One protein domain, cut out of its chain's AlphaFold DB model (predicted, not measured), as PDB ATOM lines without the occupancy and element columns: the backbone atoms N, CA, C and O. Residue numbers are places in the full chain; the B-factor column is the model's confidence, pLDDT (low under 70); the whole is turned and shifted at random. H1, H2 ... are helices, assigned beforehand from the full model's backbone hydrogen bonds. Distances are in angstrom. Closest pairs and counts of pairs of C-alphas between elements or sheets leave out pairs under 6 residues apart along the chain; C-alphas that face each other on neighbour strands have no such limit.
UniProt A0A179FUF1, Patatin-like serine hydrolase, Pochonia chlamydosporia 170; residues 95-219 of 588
ATOM      1  N   GLN A  95     -33.815  16.434 282.233       71.94
ATOM      2  CA  GLN A  95     -32.820  16.467 283.299       71.94
ATOM      3  C   GLN A  95     -32.257  15.086 283.694       71.94
ATOM      4  O   GLN A  95     -31.101  15.015 284.092       71.94
ATOM      5  N   LEU A  96     -33.035  14.001 283.598       82.38
ATOM      6  CA  LEU A  96     -32.585  12.634 283.881       82.38
ATOM      7  C   LEU A  96     -31.544  12.181 282.859       82.38
ATOM      8  O   LEU A  96     -30.492  11.701 283.262       82.38
ATOM      9  N   THR A  97     -31.795  12.387 281.562       84.50
ATOM     10  CA  THR A  97     -30.834  12.067 280.493       84.50
ATOM     11  C   THR A  97     -29.510  12.787 280.733       84.50
ATOM     12  O   THR A  97     -28.466  12.149 280.828       84.50
ATOM     13  N   THR A  98     -29.559  14.106 280.953       84.19
ATOM     14  CA  THR A  98     -28.368  14.916 281.257       84.19
ATOM     15  C   THR A  98     -27.667  14.457 282.538       84.19
ATOM     16  O   THR A  98     -26.438  14.455 282.615       84.19
ATOM     17  N   GLY A  99     -28.433  14.057 283.555       86.12
ATOM     18  CA  GLY A  99     -27.897  13.537 284.806       86.12
ATOM     19  C   GLY A  99     -27.167  12.206 284.642       86.12
ATOM     20  O   GLY A  99     -26.077  12.034 285.188       86.12
ATOM     21  N   VAL A 100     -27.736  11.290 283.855       90.38
ATOM     22  CA  VAL A 100     -27.113  10.010 283.495       90.38
ATOM     23  C   VAL A 100     -25.829  10.253 282.709       90.38
ATOM     24  O   VAL A 100     -24.780   9.765 283.120       90.38
ATOM     25  N   GLU A 101     -25.875  11.064 281.648       89.50
ATOM     26  CA  GLU A 101     -24.692  11.428 280.855       89.50
ATOM     27  C   GLU A 101     -23.571  11.987 281.729       89.50
ATOM     28  O   GLU A 101     -22.414  11.581 281.614       89.50
ATOM     29  N   LYS A 102     -23.907  12.916 282.631       87.31
ATOM     30  CA  LYS A 102     -22.932  13.534 283.526       87.31
ATOM     31  C   LYS A 102     -22.314  12.517 284.479       87.31
ATOM     32  O   LYS A 102     -21.095  12.520 284.636       87.31
ATOM     33  N   LEU A 103     -23.124  11.664 285.108       88.88
ATOM     34  CA  LEU A 103     -22.618  10.643 286.022       88.88
ATOM     35  C   LEU A 103     -21.687   9.672 285.286       88.88
ATOM     36  O   LEU A 103     -20.573   9.450 285.745       88.88
ATOM     37  N   VAL A 104     -22.103   9.173 284.120       91.19
ATOM     38  CA  VAL A 104     -21.312   8.230 283.319       91.19
ATOM     39  C   VAL A 104     -19.988   8.847 282.879       91.19
ATOM     40  O   VAL A 104     -18.947   8.225 283.074       91.19
ATOM     41  N   ARG A 105     -19.982  10.090 282.379       88.44
ATOM     42  CA  ARG A 105     -18.742  10.792 281.997       88.44
ATOM     43  C   ARG A 105     -17.743  10.904 283.148       88.44
ATOM     44  O   ARG A 105     -16.543  10.812 282.920       88.44
ATOM     45  N   LEU A 106     -18.218  11.094 284.379       85.31
ATOM     46  CA  LEU A 106     -17.352  11.198 285.558       85.31
ATOM     47  C   LEU A 106     -16.782   9.846 286.006       85.31
ATOM     48  O   LEU A 106     -15.750   9.815 286.673       85.31
ATOM     49  N   THR A 107     -17.441   8.739 285.666       88.50
ATOM     50  CA  THR A 107     -17.113   7.415 286.211       88.50
ATOM     51  C   THR A 107     -16.566   6.432 285.183       88.50
ATOM     52  O   THR A 107     -15.904   5.477 285.565       88.50
ATOM     53  N   MET A 108     -16.786   6.648 283.884       87.50
ATOM     54  CA  MET A 108     -16.465   5.673 282.829       87.50
ATOM     55  C   MET A 108     -14.977   5.306 282.723       87.50
ATOM     56  O   MET A 108     -14.638   4.275 282.152       87.50
ATOM     57  N   HIS A 109     -14.082   6.120 283.284       87.44
ATOM     58  CA  HIS A 109     -12.638   5.875 283.263       87.44
ATOM     59  C   HIS A 109     -12.159   4.858 284.312       87.44
ATOM     60  O   HIS A 109     -10.997   4.458 284.279       87.44
ATOM     61  N   ASN A 110     -13.016   4.434 285.246       89.00
ATOM     62  CA  ASN A 110     -12.686   3.438 286.261       89.00
ATOM     63  C   ASN A 110     -13.826   2.416 286.378       89.00
ATOM     64  O   ASN A 110     -14.978   2.773 286.602       89.00
ATOM     65  N   ALA A 111     -13.496   1.130 286.244       89.88
ATOM     66  CA  ALA A 111     -14.489   0.058 286.208       89.88
ATOM     67  C   ALA A 111     -15.363  -0.003 287.474       89.88
ATOM     68  O   ALA A 111     -16.579  -0.149 287.366       89.88
ATOM     69  N   ALA A 112     -14.775   0.173 288.662       89.44
ATOM     70  CA  ALA A 112     -15.513   0.106 289.923       89.44
ATOM     71  C   ALA A 112     -16.509   1.268 290.062       89.44
ATOM     72  O   ALA A 112     -17.636   1.088 290.524       89.44
ATOM     73  N   THR A 113     -16.111   2.470 289.645       88.75
ATOM     74  CA  THR A 113     -16.969   3.656 289.749       88.75
ATOM     75  C   THR A 113     -18.018   3.674 288.643       88.75
ATOM     76  O   THR A 113     -19.144   4.104 288.892       88.75
ATOM     77  N   TYR A 114     -17.704   3.148 287.455       91.56
ATOM     78  CA  TYR A 114     -18.664   2.934 286.373       91.56
ATOM     79  C   TYR A 114     -19.742   1.907 286.750       91.56
ATOM     80  O   TYR A 114     -20.929   2.172 286.560       91.56
ATOM     81  N   GLU A 115     -19.370   0.774 287.351       92.44
ATOM     82  CA  GLU A 115     -20.337  -0.209 287.858       92.44
ATOM     83  C   GLU A 115     -21.245   0.416 288.932       92.44
ATOM     84  O   GLU A 115     -22.474   0.285 288.890       92.44
ATOM     85  N   ALA A 116     -20.659   1.183 289.856       90.56
ATOM     86  CA  ALA A 116     -21.411   1.914 290.870       90.56
ATOM     87  C   ALA A 116     -22.364   2.968 290.269       90.56
ATOM     88  O   ALA A 116     -23.486   3.142 290.763       90.56
ATOM     89  N   ALA A 117     -21.957   3.642 289.191       91.19
ATOM     90  CA  ALA A 117     -22.816   4.547 288.436       91.19
ATOM     91  C   ALA A 117     -23.979   3.802 287.776       91.19
ATOM     92  O   ALA A 117     -25.125   4.211 287.956       91.19
ATOM     93  N   CYS A 118     -23.721   2.681 287.096       93.88
ATOM     94  CA  CYS A 118     -24.761   1.867 286.462       93.88
ATOM     95  C   CYS A 118     -25.814   1.400 287.473       93.88
ATOM     96  O   CYS A 118     -27.014   1.492 287.209       93.88
ATOM     97  N   ASN A 119     -25.386   0.978 288.665       91.69
ATOM     98  CA  ASN A 119     -26.299   0.574 289.732       91.69
ATOM     99  C   ASN A 119     -27.122   1.755 290.273       91.69
ATOM    100  O   ASN A 119     -28.324   1.641 290.513       91.69
ATOM    101  N   THR A 120     -26.497   2.926 290.408       90.25
ATOM    102  CA  THR A 120     -27.192   4.154 290.820       90.25
ATOM    103  C   THR A 120     -28.227   4.590 289.777       90.25
ATOM    104  O   THR A 120     -29.345   4.956 290.139       90.25
ATOM    105  N   ILE A 121     -27.898   4.490 288.484       92.75
ATOM    106  CA  ILE A 121     -28.826   4.753 287.376       92.75
ATOM    107  C   ILE A 121     -29.994   3.771 287.431       92.75
ATOM    108  O   ILE A 121     -31.145   4.201 287.433       92.75
ATOM    109  N   ALA A 122     -29.725   2.469 287.552       91.81
ATOM    110  CA  ALA A 122     -30.767   1.453 287.675       91.81
ATOM    111  C   ALA A 122     -31.714   1.740 288.857       91.81
ATOM    112  O   ALA A 122     -32.935   1.683 288.697       91.81
ATOM    113  N   GLY A 123     -31.168   2.126 290.015       87.31
ATOM    114  CA  GLY A 123     -31.948   2.537 291.182       87.31
ATOM    115  C   GLY A 123     -32.812   3.777 290.934       87.31
ATOM    116  O   GLY A 123     -33.989   3.783 291.297       87.31
ATOM    117  N   ALA A 124     -32.272   4.801 290.267       87.19
ATOM    118  CA  ALA A 124     -33.019   6.008 289.910       87.19
ATOM    119  C   ALA A 124     -34.175   5.710 288.938       87.19
ATOM    120  O   ALA A 124     -35.286   6.210 289.134       87.19
ATOM    121  N   LEU A 125     -33.949   4.848 287.939       88.19
ATOM    122  CA  LEU A 125     -34.985   4.398 287.004       88.19
ATOM    123  C   LEU A 125     -36.077   3.590 287.713       88.19
ATOM    124  O   LEU A 125     -37.262   3.799 287.463       88.19
ATOM    125  N   MET A 126     -35.707   2.700 288.641       81.38
ATOM    126  CA  MET A 126     -36.687   1.966 289.448       81.38
ATOM    127  C   MET A 126     -37.528   2.906 290.302       81.38
ATOM    128  O   MET A 126     -38.746   2.758 290.369       81.38
ATOM    129  N   GLN A 127     -36.887   3.877 290.944       75.81
ATOM    130  CA  GLN A 127     -37.554   4.846 291.797       75.81
ATOM    131  C   GLN A 127     -38.532   5.723 291.000       75.81
ATOM    132  O   GLN A 127     -39.638   5.990 291.470       75.81
ATOM    133  N   GLU A 128     -38.166   6.118 289.780       78.38
ATOM    134  CA  GLU A 128     -39.057   6.818 288.853       78.38
ATOM    135  C   GLU A 128     -40.247   5.935 288.446       78.38
ATOM    136  O   GLU A 128     -41.400   6.341 288.620       78.38
ATOM    137  N   MET A 129     -39.997   4.686 288.040       74.62
ATOM    138  CA  MET A 129     -41.052   3.728 287.699       74.62
ATOM    139  C   MET A 129     -42.028   3.504 288.867       74.62
ATOM    140  O   MET A 129     -43.248   3.504 288.674       74.62
ATOM    141  N   TYR A 130     -41.521   3.330 290.092       69.62
ATOM    142  CA  TYR A 130     -42.367   3.173 291.273       69.62
ATOM    143  C   TYR A 130     -43.204   4.423 291.526       69.62
ATOM    144  O   TYR A 130     -44.406   4.296 291.730       69.62
ATOM    145  N   GLN A 131     -42.629   5.624 291.466       62.69
ATOM    146  CA  GLN A 131     -43.393   6.865 291.645       62.69
ATOM    147  C   GLN A 131     -44.564   6.974 290.665       62.69
ATOM    148  O   GLN A 131     -45.649   7.413 291.054       62.69
ATOM    149  N   HIS A 132     -44.379   6.525 289.422       59.34
ATOM    150  CA  HIS A 132     -45.458   6.450 288.441       59.34
ATOM    151  C   HIS A 132     -46.532   5.418 288.807       59.34
ATOM    152  O   HIS A 132     -47.717   5.719 288.673       59.34
ATOM    153  N   ARG A 133     -46.146   4.249 289.334       55.06
ATOM    154  CA  ARG A 133     -47.088   3.219 289.812       55.06
ATOM    155  C   ARG A 133     -47.836   3.609 291.095       55.06
ATOM    156  O   ARG A 133     -48.978   3.208 291.267       55.06
ATOM    157  N   TRP A 134     -47.222   4.380 291.996       43.59
ATOM    158  CA  TRP A 134     -47.829   4.788 293.276       43.59
ATOM    159  C   TRP A 134     -48.782   5.982 293.148       43.59
ATOM    160  O   TRP A 134     -49.773   6.052 293.869       43.59
ATOM    161  N   ARG A 135     -48.529   6.917 292.218       45.22
ATOM    162  CA  ARG A 135     -49.430   8.062 291.956       45.22
ATOM    163  C   ARG A 135     -50.801   7.648 291.407       45.22
ATOM    164  O   ARG A 135     -51.703   8.477 291.337       45.22
ATOM    165  N   THR A 136     -50.961   6.386 291.028       38.44
ATOM    166  CA  THR A 136     -52.149   5.824 290.388       38.44
ATOM    167  C   THR A 136     -52.793   4.746 291.262       38.44
ATOM    168  O   THR A 136     -53.092   3.667 290.776       38.44
ATOM    169  N   SER A 137     -53.071   5.055 292.534       37.00
ATOM    170  CA  SER A 137     -53.874   4.243 293.474       37.00
ATOM    171  C   SER A 137     -53.316   2.835 293.804       37.00
ATOM    172  O   SER A 137     -52.897   2.095 292.917       37.00
ATOM    173  N   PRO A 138     -53.385   2.360 295.065       35.62
ATOM    174  CA  PRO A 138     -52.962   0.999 295.430       35.62
ATOM    175  C   PRO A 138     -53.712  -0.122 294.681       35.62
ATOM    176  O   PRO A 138     -53.227  -1.249 294.602       35.62
ATOM    177  N   CYS A 139     -54.894   0.177 294.124       34.62
ATOM    178  CA  CYS A 139     -55.757  -0.785 293.429       34.62
ATOM    179  C   CYS A 139     -55.353  -1.093 291.971       34.62
ATOM    180  O   CYS A 139     -55.948  -1.982 291.362       34.62
ATOM    181  N   SER A 140     -54.361  -0.398 291.399       38.88
ATOM    182  CA  SER A 140     -53.934  -0.583 289.998       38.88
ATOM    183  C   SER A 140     -52.846  -1.649 289.793       38.88
ATOM    184  O   SER A 140     -52.496  -1.961 288.651       38.88
ATOM    185  N   SER A 141     -52.345  -2.261 290.874       37.50
ATOM    186  CA  SER A 141     -51.276  -3.273 290.835       37.50
ATOM    187  C   SER A 141     -51.620  -4.512 289.995       37.50
ATOM    188  O   SER A 141     -50.718  -5.141 289.446       37.50
ATOM    189  N   ALA A 142     -52.907  -4.838 289.837       35.62
ATOM    190  CA  ALA A 142     -53.339  -6.035 289.118       35.62
ATOM    191  C   ALA A 142     -53.317  -5.889 287.581       35.62
ATOM    192  O   ALA A 142     -53.009  -6.860 286.894       35.62
ATOM    193  N   VAL A 143     -53.578  -4.698 287.020       38.31
ATOM    194  CA  VAL A 143     -53.639  -4.501 285.550       38.31
ATOM    195  C   VAL A 143     -52.250  -4.364 284.918       38.31
ATOM    196  O   VAL A 143     -52.060  -4.719 283.760       38.31
ATOM    197  N   PHE A 144     -51.243  -3.942 285.686       40.78
ATOM    198  CA  PHE A 144     -49.842  -3.909 285.240       40.78
ATOM    199  C   PHE A 144     -49.036  -5.149 285.643       40.78
ATOM    200  O   PHE A 144     -47.814  -5.161 285.499       40.78
ATOM    201  N   SER A 145     -49.711  -6.211 286.092       42.81
ATOM    202  CA  SER A 145     -49.092  -7.531 286.251       42.81
ATOM    203  C   SER A 145     -48.676  -8.164 284.910       42.81
ATOM    204  O   SER A 145     -47.883  -9.101 284.910       42.81
ATOM    205  N   GLU A 146     -49.153  -7.637 283.771       39.75
ATOM    206  CA  GLU A 146     -48.878  -8.201 282.441       39.75
ATOM    207  C   GLU A 146     -47.644  -7.622 281.723       39.75
ATOM    208  O   GLU A 146     -47.093  -8.299 280.860       39.75
ATOM    209  N   ALA A 147     -47.174  -6.411 282.055       51.91
ATOM    210  CA  ALA A 147     -45.945  -5.863 281.465       51.91
ATOM    211  C   ALA A 147     -44.751  -6.203 282.358       51.91
ATOM    212  O   ALA A 147     -44.674  -5.754 283.510       51.91
ATOM    213  N   SER A 148     -43.810  -6.995 281.841       71.94
ATOM    214  CA  SER A 148     -42.614  -7.328 282.604       71.94
ATOM    215  C   SER A 148     -41.775  -6.066 282.843       71.94
ATOM    216  O   SER A 148     -41.799  -5.115 282.059       71.94
ATOM    217  N   PHE A 149     -40.992  -6.043 283.926       77.06
ATOM    218  CA  PHE A 149     -40.015  -4.971 284.163       77.06
ATOM    219  C   PHE A 149     -39.055  -4.791 282.968       77.06
ATOM    220  O   PHE A 149     -38.559  -3.690 282.752       77.06
ATOM    221  N   ALA A 150     -38.823  -5.850 282.182       80.56
ATOM    222  CA  ALA A 150     -38.006  -5.801 280.973       80.56
ATOM    223  C   ALA A 150     -38.693  -5.032 279.838       80.56
ATOM    224  O   ALA A 150     -38.063  -4.150 279.264       80.56
ATOM    225  N   ASP A 151     -39.978  -5.296 279.580       77.69
ATOM    226  CA  ASP A 151     -40.744  -4.587 278.543       77.69
ATOM    227  C   ASP A 151     -40.830  -3.089 278.854       77.69
ATOM    228  O   ASP A 151     -40.628  -2.252 277.979       77.69
ATOM    229  N   TRP A 152     -41.058  -2.748 280.130       77.12
ATOM    230  CA  TRP A 152     -41.064  -1.356 280.580       77.12
ATOM    231  C   TRP A 152     -39.715  -0.680 280.335       77.12
ATOM    232  O   TRP A 152     -39.655   0.444 279.840       77.12
ATOM    233  N   PHE A 153     -38.621  -1.360 280.681       83.88
ATOM    234  CA  PHE A 153     -37.284  -0.826 280.470       83.88
ATOM    235  C   PHE A 153     -37.002  -0.582 278.984       83.88
ATOM    236  O   PHE A 153     -36.498   0.481 278.618       83.88
ATOM    237  N   ASP A 154     -37.357  -1.545 278.132       83.75
ATOM    238  CA  ASP A 154     -37.116  -1.476 276.694       83.75
ATOM    239  C   ASP A 154     -37.925  -0.390 275.994       83.75
ATOM    240  O   ASP A 154     -37.406   0.282 275.106       83.75
ATOM    241  N   GLU A 155     -39.166  -0.169 276.415       77.38
ATOM    242  CA  GLU A 155     -40.006   0.883 275.845       77.38
ATOM    243  C   GLU A 155     -39.555   2.280 276.301       77.38
ATOM    244  O   GLU A 155     -39.497   3.210 275.497       77.38
ATOM    245  N   PHE A 156     -39.204   2.439 277.582       76.69
ATOM    246  CA  PHE A 156     -39.102   3.767 278.196       76.69
ATOM    247  C   PHE A 156     -37.696   4.254 278.535       76.69
ATOM    248  O   PHE A 156     -37.525   5.465 278.692       76.69
ATOM    249  N   TYR A 157     -36.717   3.364 278.696       85.94
ATOM    250  CA  TYR A 157     -35.363   3.726 279.132       85.94
ATOM    251  C   TYR A 157     -34.296   3.348 278.105       85.94
ATOM    252  O   TYR A 157     -33.346   4.107 277.923       85.94
ATOM    253  N   SER A 158     -34.475   2.236 277.385       87.75
ATOM    254  CA  SER A 158     -33.548   1.791 276.338       87.75
ATOM    255  C   SER A 158     -33.246   2.866 275.278       87.75
ATOM    256  O   SER A 158     -32.063   3.074 275.019       87.75
ATOM    257  N   PRO A 159     -34.221   3.622 274.721       86.56
ATOM    258  CA  PRO A 159     -33.919   4.673 273.740       86.56
ATOM    259  C   PRO A 159     -33.029   5.795 274.291       86.56
ATOM    260  O   PRO A 159     -32.170   6.303 273.581       86.56
ATOM    261  N   MET A 160     -33.224   6.165 275.561       88.31
ATOM    262  CA  MET A 160     -32.439   7.200 276.239       88.31
ATOM    263  C   MET A 160     -31.023   6.715 276.557       88.31
ATOM    264  O   MET A 160     -30.064   7.452 276.381       88.31
ATOM    265  N   LEU A 161     -30.881   5.487 277.058       90.50
ATOM    266  CA  LEU A 161     -29.573   4.942 277.420       90.50
ATOM    267  C   LEU A 161     -28.744   4.590 276.184       90.50
ATOM    268  O   LEU A 161     -27.533   4.762 276.207       90.50
ATOM    269  N   GLY A 162     -29.389   4.147 275.102       88.62
ATOM    270  CA  GLY A 162     -28.724   3.830 273.840       88.62
ATOM    271  C   GLY A 162     -28.133   5.048 273.122       88.62
ATOM    272  O   GLY A 162     -27.288   4.876 272.249       88.62
ATOM    273  N   SER A 163     -28.536   6.274 273.483       88.12
ATOM    274  CA  SER A 163     -27.946   7.509 272.948       88.12
ATOM    275  C   SER A 163     -26.757   8.035 273.762       88.12
ATOM    276  O   SER A 163     -26.234   9.097 273.432       88.12
ATOM    277  N   ILE A 164     -26.358   7.351 274.840       88.75
ATOM    278  CA  ILE A 164     -25.320   7.803 275.773       88.75
ATOM    279  C   ILE A 164     -24.140   6.830 275.722       88.75
ATOM    280  O   ILE A 164     -24.309   5.634 275.939       88.75
ATOM    281  N   ASP A 165     -22.933   7.348 275.491       85.75
ATOM    282  CA  ASP A 165     -21.707   6.554 275.596       85.75
ATOM    283  C   ASP A 165     -21.407   6.157 277.055       85.75
ATOM    284  O   ASP A 165     -21.589   6.979 277.961       85.75
ATOM    285  N   PRO A 166     -20.864   4.951 277.307       88.50
ATOM    286  CA  PRO A 166     -20.461   3.941 276.324       88.50
ATOM    287  C   PRO A 166     -21.633   3.078 275.825       88.50
ATOM    288  O   PRO A 166     -22.619   2.888 276.526       88.50
ATOM    289  N   VAL A 167     -21.472   2.445 274.656       88.19
ATOM    290  CA  VAL A 167     -22.483   1.556 274.034       88.19
ATOM    291  C   VAL A 167     -22.968   0.428 274.969       88.19
ATOM    292  O   VAL A 167     -24.097  -0.041 274.839       88.19
ATOM    293  N   THR A 168     -22.151  -0.003 275.936       91.00
ATOM    294  CA  THR A 168     -22.520  -1.044 276.913       91.00
ATOM    295  C   THR A 168     -23.456  -0.547 278.019       91.00
ATOM    296  O   THR A 168     -24.108  -1.362 278.673       91.00
ATOM    297  N   LEU A 169     -23.596   0.771 278.207       93.75
ATOM    298  CA  LEU A 169     -24.372   1.377 279.292       93.75
ATOM    299  C   LEU A 169     -25.799   0.838 279.355       93.75
ATOM    300  O   LEU A 169     -26.291   0.484 280.427       93.75
ATOM    301  N   GLN A 170     -26.468   0.747 278.204       95.06
ATOM    302  CA  GLN A 170     -27.837   0.251 278.131       95.06
ATOM    303  C   GLN A 170     -27.950  -1.186 278.659       95.06
ATOM    304  O   GLN A 170     -28.838  -1.466 279.468       95.06
ATOM    305  N   SER A 171     -27.070  -2.097 278.226       94.75
ATOM    306  CA  SER A 171     -27.099  -3.495 278.672       94.75
ATOM    307  C   SER A 171     -26.732  -3.638 280.148       94.75
ATOM    308  O   SER A 171     -27.401  -4.385 280.865       94.75
ATOM    309  N   ASP A 172     -25.733  -2.882 280.608       95.25
ATOM    310  CA  ASP A 172     -25.228  -2.927 281.984       95.25
ATOM    311  C   ASP A 172     -26.308  -2.451 282.972       95.25
ATOM    312  O   ASP A 172     -26.651  -3.136 283.941       95.25
ATOM    313  N   VAL A 173     -26.934  -1.304 282.677       95.88
ATOM    314  CA  VAL A 173     -28.025  -0.742 283.484       95.88
ATOM    315  C   VAL A 173     -29.260  -1.644 283.450       95.88
ATOM    316  O   VAL A 173     -29.893  -1.843 284.489       95.88
ATOM    317  N   LYS A 174     -29.604  -2.233 282.295       94.81
ATOM    318  CA  LYS A 174     -30.747  -3.155 282.179       94.81
ATOM    319  C   LYS A 174     -30.579  -4.379 283.075       94.81
ATOM    320  O   LYS A 174     -31.529  -4.771 283.755       94.81
ATOM    321  N   ALA A 175     -29.386  -4.972 283.104       93.69
ATOM    322  CA  ALA A 175     -29.098  -6.127 283.949       93.69
ATOM    323  C   ALA A 175     -29.313  -5.800 285.438       93.69
ATOM    324  O   ALA A 175     -30.041  -6.517 286.130       93.69
ATOM    325  N   LEU A 176     -28.767  -4.671 285.903       92.50
ATOM    326  CA  LEU A 176     -28.888  -4.214 287.293       92.50
ATOM    327  C   LEU A 176     -30.320  -3.804 287.662       92.50
ATOM    328  O   LEU A 176     -30.781  -4.087 288.771       92.50
ATOM    329  N   PHE A 177     -31.060  -3.195 286.732       90.69
ATOM    330  CA  PHE A 177     -32.475  -2.857 286.908       90.69
ATOM    331  C   PHE A 177     -33.322  -4.119 287.111       90.69
ATOM    332  O   PHE A 177     -34.104  -4.217 288.060       90.69
ATOM    333  N   LEU A 178     -33.126  -5.130 286.261       89.75
ATOM    334  CA  LEU A 178     -33.841  -6.401 286.366       89.75
ATOM    335  C   LEU A 178     -33.437  -7.185 287.618       89.75
ATOM    336  O   LEU A 178     -34.304  -7.770 288.270       89.75
ATOM    337  N   GLN A 179     -32.161  -7.168 288.002       87.62
ATOM    338  CA  GLN A 179     -31.709  -7.756 289.261       87.62
ATOM    339  C   GLN A 179     -32.386  -7.083 290.459       87.62
ATOM    340  O   GLN A 179     -32.949  -7.759 291.322       87.62
ATOM    341  N   SER A 180     -32.392  -5.752 290.482       83.88
ATOM    342  CA  SER A 180     -32.966  -4.972 291.572       83.88
ATOM    343  C   SER A 180     -34.482  -5.148 291.665       83.88
ATOM    344  O   SER A 180     -34.994  -5.306 292.770       83.88
ATOM    345  N   SER A 181     -35.206  -5.252 290.546       81.75
ATOM    346  CA  SER A 181     -36.654  -5.538 290.545       81.75
ATOM    347  C   SER A 181     -37.043  -6.878 291.184       81.75
ATOM    348  O   SER A 181     -38.159  -7.016 291.684       81.75
ATOM    349  N   LYS A 182     -36.129  -7.858 291.198       81.56
ATOM    350  CA  LYS A 182     -36.324  -9.174 291.832       81.56
ATOM    351  C   LYS A 182     -35.840  -9.213 293.286       81.56
ATOM    352  O   LYS A 182     -36.178 -10.140 294.019       81.56
ATOM    353  N   ALA A 183     -35.022  -8.246 293.694       77.75
ATOM    354  CA  ALA A 183     -34.406  -8.204 295.010       77.75
ATOM    355  C   ALA A 183     -35.384  -7.708 296.088       77.75
ATOM    356  O   ALA A 183     -36.261  -6.881 295.839       77.75
ATOM    357  N   LYS A 184     -35.199  -8.174 297.331       74.12
ATOM    358  CA  LYS A 184     -35.905  -7.606 298.492       74.12
ATOM    359  C   LYS A 184     -35.417  -6.177 298.752       74.12
ATOM    360  O   LYS A 184     -34.248  -5.875 298.524       74.12
ATOM    361  N   TYR A 185     -36.273  -5.336 299.332       67.31
ATOM    362  CA  TYR A 185     -35.960  -3.937 299.662       67.31
ATOM    363  C   TYR A 185     -34.620  -3.762 300.403       67.31
ATOM    364  O   TYR A 185     -33.788  -2.952 300.012       67.31
ATOM    365  N   VAL A 186     -34.350  -4.595 301.415       68.69
ATOM    366  CA  VAL A 186     -33.085  -4.560 302.179       68.69
ATOM    367  C   VAL A 186     -31.865  -4.788 301.280       68.69
ATOM    368  O   VAL A 186     -30.841  -4.119 301.427       68.69
ATOM    369  N   GLN A 187     -31.976  -5.704 300.318       74.38
ATOM    370  CA  GLN A 187     -30.904  -6.002 299.377       74.38
ATOM    371  C   GLN A 187     -30.702  -4.847 298.388       74.38
ATOM    372  O   GLN A 187     -29.561  -4.466 298.138       74.38
ATOM    373  N   GLN A 188     -31.781  -4.218 297.909       72.00
ATOM    374  CA  GLN A 188     -31.705  -2.999 297.090       72.00
ATOM    375  C   GLN A 188     -30.969  -1.868 297.826       72.00
ATOM    376  O   GLN A 188     -30.040  -1.278 297.277       72.00
ATOM    377  N   CYS A 189     -31.309  -1.622 299.095       68.81
ATOM    378  CA  CYS A 189     -30.624  -0.626 299.919       68.81
ATOM    379  C   CYS A 189     -29.136  -0.950 300.106       68.81
ATOM    380  O   CYS A 189     -28.310  -0.041 300.079       68.81
ATOM    381  N   SER A 190     -28.773  -2.227 300.268       77.12
ATOM    382  CA  SER A 190     -27.366  -2.635 300.394       77.12
ATOM    383  C   SER A 190     -26.566  -2.415 299.105       77.12
ATOM    384  O   SER A 190     -25.446  -1.911 299.161       77.12
ATOM    385  N   MET A 191     -27.158  -2.715 297.944       78.12
ATOM    386  CA  MET A 191     -26.538  -2.486 296.637       78.12
ATOM    387  C   MET A 191     -26.303  -0.993 296.400       78.12
ATOM    388  O   MET A 191     -25.185  -0.596 296.073       78.12
ATOM    389  N   LEU A 192     -27.316  -0.158 296.655       75.88
ATOM    390  CA  LEU A 192     -27.175   1.296 296.580       75.88
ATOM    391  C   LEU A 192     -26.123   1.801 297.566       75.88
ATOM    392  O   LEU A 192     -25.248   2.554 297.164       75.88
ATOM    393  N   LYS A 193     -26.127   1.334 298.817       79.56
ATOM    394  CA  LYS A 193     -25.132   1.720 299.826       79.56
ATOM    395  C   LYS A 193     -23.698   1.455 299.365       79.56
ATOM    396  O   LYS A 193     -22.843   2.320 299.538       79.56
ATOM    397  N   ASN A 194     -23.438   0.290 298.777       82.38
ATOM    398  CA  ASN A 194     -22.109  -0.060 298.279       82.38
ATOM    399  C   ASN A 194     -21.701   0.843 297.110       82.38
ATOM    400  O   ASN A 194     -20.600   1.386 297.110       82.38
ATOM    401  N   SER A 195     -22.606   1.078 296.158       84.56
ATOM    402  CA  SER A 195     -22.348   1.992 295.044       84.56
ATOM    403  C   SER A 195     -22.138   3.431 295.509       84.56
ATOM    404  O   SER A 195     -21.238   4.106 295.023       84.56
ATOM    405  N   GLN A 196     -22.900   3.891 296.499       78.31
ATOM    406  CA  GLN A 196     -22.733   5.216 297.091       78.31
ATOM    407  C   GLN A 196     -21.390   5.345 297.805       78.31
ATOM    408  O   GLN A 196     -20.746   6.375 297.663       78.31
ATOM    409  N   ALA A 197     -20.922   4.311 298.508       79.69
ATOM    410  CA  ALA A 197     -19.593   4.322 299.118       79.69
ATOM    411  C   ALA A 197     -18.475   4.456 298.067       79.69
ATOM    412  O   ALA A 197     -17.538   5.220 298.282       79.69
ATOM    413  N   VAL A 198     -18.606   3.779 296.920       82.94
ATOM    414  CA  VAL A 198     -17.652   3.875 295.799       82.94
ATOM    415  C   VAL A 198     -17.716   5.246 295.116       82.94
ATOM    416  O   VAL A 198     -16.684   5.857 294.857       82.94
ATOM    417  N   LEU A 199     -18.916   5.771 294.859       77.81
ATOM    418  CA  LEU A 199     -19.104   7.100 294.258       77.81
ATOM    419  C   LEU A 199     -18.751   8.246 295.215       77.81
ATOM    420  O   LEU A 199     -18.478   9.360 294.769       77.81
ATOM    421  N   SER A 200     -18.731   7.968 296.520       67.44
ATOM    422  CA  SER A 200     -18.289   8.901 297.557       67.44
ATOM    423  C   SER A 200     -16.772   9.013 297.673       67.44
ATOM    424  O   SER A 200     -16.289   9.736 298.548       67.44
ATOM    425  N   ASP A 201     -16.014   8.345 296.798       65.69
ATOM    426  CA  ASP A 201     -14.580   8.569 296.699       65.69
ATOM    427  C   ASP A 201     -14.279  10.050 296.402       65.69
ATOM    428  O   ASP A 201     -14.964  10.729 295.625       65.69
ATOM    429  N   LYS A 202     -13.229  10.564 297.046       54.72
ATOM    430  CA  LYS A 202     -12.875  11.991 297.100       54.72
ATOM    431  C   LYS A 202     -12.602  12.599 295.720       54.72
ATOM    432  O   LYS A 202     -12.623  13.821 295.603       54.72
ATOM    433  N   ALA A 203     -12.346  11.777 294.702       52.97
ATOM    434  CA  ALA A 203     -12.097  12.211 293.329       52.97
ATOM    435  C   ALA A 203     -13.376  12.497 292.516       52.97
ATOM    436  O   ALA A 203     -13.332  13.307 291.595       52.97
ATOM    437  N   ILE A 204     -14.509  11.860 292.838       57.31
ATOM    438  CA  ILE A 204     -15.718  11.867 291.989       57.31
ATOM    439  C   ILE A 204     -16.839  12.688 292.625       57.31
ATOM    440  O   ILE A 204     -17.461  13.516 291.956       57.31
ATOM    441  N   LEU A 205     -17.046  12.519 293.935       55.44
ATOM    442  CA  LEU A 205     -18.075  13.214 294.708       55.44
ATOM    443  C   LEU A 205     -18.097  14.752 294.507       55.44
ATOM    444  O   LEU A 205     -19.194  15.304 294.412       55.44
ATOM    445  N   PRO A 206     -16.955  15.472 294.374       52.06
ATOM    446  CA  PRO A 206     -16.963  16.928 294.172       52.06
ATOM    447  C   PRO A 206     -17.617  17.388 292.859       52.06
ATOM    448  O   PRO A 206     -18.047  18.535 292.754       52.06
ATOM    449  N   HIS A 207     -17.700  16.513 291.853       56.00
ATOM    450  CA  HIS A 207     -18.247  16.838 290.533       56.00
ATOM    451  C   HIS A 207     -19.731  16.470 290.379       56.00
ATOM    452  O   HIS A 207     -20.366  16.857 289.390       56.00
ATOM    453  N   ILE A 208     -20.299  15.756 291.355       66.12
ATOM    454  CA  ILE A 208     -21.687  15.297 291.337       66.12
ATOM    455  C   ILE A 208     -22.570  16.334 292.037       66.12
ATOM    456  O   ILE A 208     -22.805  16.306 293.241       66.12
ATOM    457  N   ASP A 209     -23.127  17.244 291.248       74.56
ATOM    458  CA  ASP A 209     -24.185  18.176 291.650       74.56
ATOM    459  C   ASP A 209     -25.589  17.629 291.343       74.56
ATOM    460  O   ASP A 209     -26.528  18.373 291.051       74.56
ATOM    461  N   LEU A 210     -25.716  16.308 291.406       80.06
ATOM    462  CA  LEU A 210     -26.913  15.557 291.074       80.06
ATOM    463  C   LEU A 210     -27.360  14.754 292.288       80.06
ATOM    464  O   LEU A 210     -26.568  14.119 292.979       80.06
ATOM    465  N   CYS A 211     -28.659  14.766 292.550       84.38
ATOM    466  CA  CYS A 211     -29.269  13.925 293.561       84.38
ATOM    467  C   CYS A 211     -29.154  12.472 293.127       84.38
ATOM    468  O   CYS A 211     -29.888  12.040 292.246       84.38
ATOM    469  N   LEU A 212     -28.291  11.705 293.789       85.00
ATOM    470  CA  LEU A 212     -28.017  10.311 293.435       85.00
ATOM    471  C   LEU A 212     -29.220   9.368 293.603       85.00
ATOM    472  O   LEU A 212     -29.170   8.233 293.150       85.00
ATOM    473  N   LEU A 213     -30.325   9.838 294.194       83.81
ATOM    474  CA  LEU A 213     -31.584   9.090 294.233       83.81
ATOM    475  C   LEU A 213     -32.414   9.213 292.944       83.81
ATOM    476  O   LEU A 213     -33.132   8.281 292.601       83.81
ATOM    477  N   CYS A 214     -32.381  10.362 292.261       84.38
ATOM    478  CA  CYS A 214     -33.217  10.594 291.074       84.38
ATOM    479  C   CYS A 214     -32.444  10.979 289.821       84.38
ATOM    480  O   CYS A 214     -33.027  10.966 288.751       84.38
ATOM    481  N   LEU A 215     -31.186  11.392 289.954       87.19
ATOM    482  CA  LEU A 215     -30.317  11.926 288.906       87.19
ATOM    483  C   LEU A 215     -30.859  13.162 288.160       87.19
ATOM    484  O   LEU A 215     -30.190  13.664 287.274       87.19
ATOM    485  N   CYS A 216     -32.014  13.717 288.544       82.00
ATOM    486  CA  CYS A 216     -32.626  14.850 287.833       82.00
ATOM    487  C   CYS A 216     -32.333  16.227 288.441       82.00
ATOM    488  O   CYS A 216     -32.466  17.240 287.767       82.00
ATOM    489  N   ARG A 217     -32.079  16.314 289.752       80.62
ATOM    490  CA  ARG A 217     -32.140  17.595 290.483       80.62
ATOM    491  C   ARG A 217     -30.947  17.790 291.394       80.62
ATOM    492  O   ARG A 217     -30.387  16.814 291.881       80.62
ATOM    493  N   PHE A 218     -30.636  19.043 291.700       81.62
ATOM    494  CA  PHE A 218     -29.567  19.386 292.627       81.62
ATOM    495  C   PHE A 218     -29.862  18.879 294.057       81.62
ATOM    496  O   PHE A 218     -30.969  19.095 294.572       81.62
ATOM    497  N   PRO A 219     -28.912  18.194 294.720       83.50
ATOM    498  CA  PRO A 219     -29.096  17.680 296.069       83.50
ATOM    499  C   PRO A 219     -28.858  18.782 297.105       83.50
ATOM    500  O   PRO A 219     -27.726  19.146 297.402       83.50
TER     501      PRO A 219
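AT A GLANCE: This is residues 95 to 219 of the 588 residues of the protein "Patatin-like serine hydrolase" of Pochonia chlamydosporia 170 (UniProt A0A179FUF1). One long helix, H2, runs through the middle, with H1 folded back along it as a hairpin and H5 and H6 crossing it steeply on other sides. The short H3 packs on H5, and residues 134 to 140, of which 134 is the last residue of H2, stick out from the rest. The 125 printed residues hold six named helices, H1 to H6 in chain order, and no named strand, all helix by class. The whole is compact, with a radius of gyration of the C-alphas of 14.5 A, yet elongated, spanning 45 by 29 by 24 A.

HOW THE PARTS SIT: H1, residues 95 to 107, touches residues 113 to 121 of H2, residues 111 to 134, closest at the C-alphas of Thr 107 and Tyr 114, 4.7 A; this hairpin has a shallow tilt of 18 degrees, opposite ways. H5, residues 169 to 182, touches H2 at residues 118 to 126 alone, closest at C-alphas 122 and 177, 4.7 A, at a steep tilt of 56 degrees. H6, residues 185 to 199, touches H2 at residues 112 to 123 alone, closest at C-alphas 116 and 195, 4.3 A, at a steep tilt of 41 degrees. H3, residues 149 to 156, touches H5, closest at C-alphas 149 and 178, 6.7 A. H4, residues 158 to 161, only just touches H5, with 3 pairs of C-alphas within 8 A, the closest being 161 and 170, 5.1 A. Every O i to N i+4 pair is within hydrogen-bond range in H1, H2, H3, H5 and H6; H4 is too short for one.

IN THESE COORDINATES: H1 begins at C-alpha 95, (-32.820, 16.467, 283.299), and measures 18.4 A. H2 measures 34.4 A, H5 20.3 A and H6 20.9 A, ending at C-alpha 199, (-19.104, 7.100, 294.258).

THE WHOLE: The farthest C-alphas, of Cys 139 and Ala 203, are 45.6 A apart. The printed part has no cut. The link H2 to H3 is long, 14 residues. Confidence is under 70 at residues 130 to 147, 185 to 186, 189 and 200 to 208.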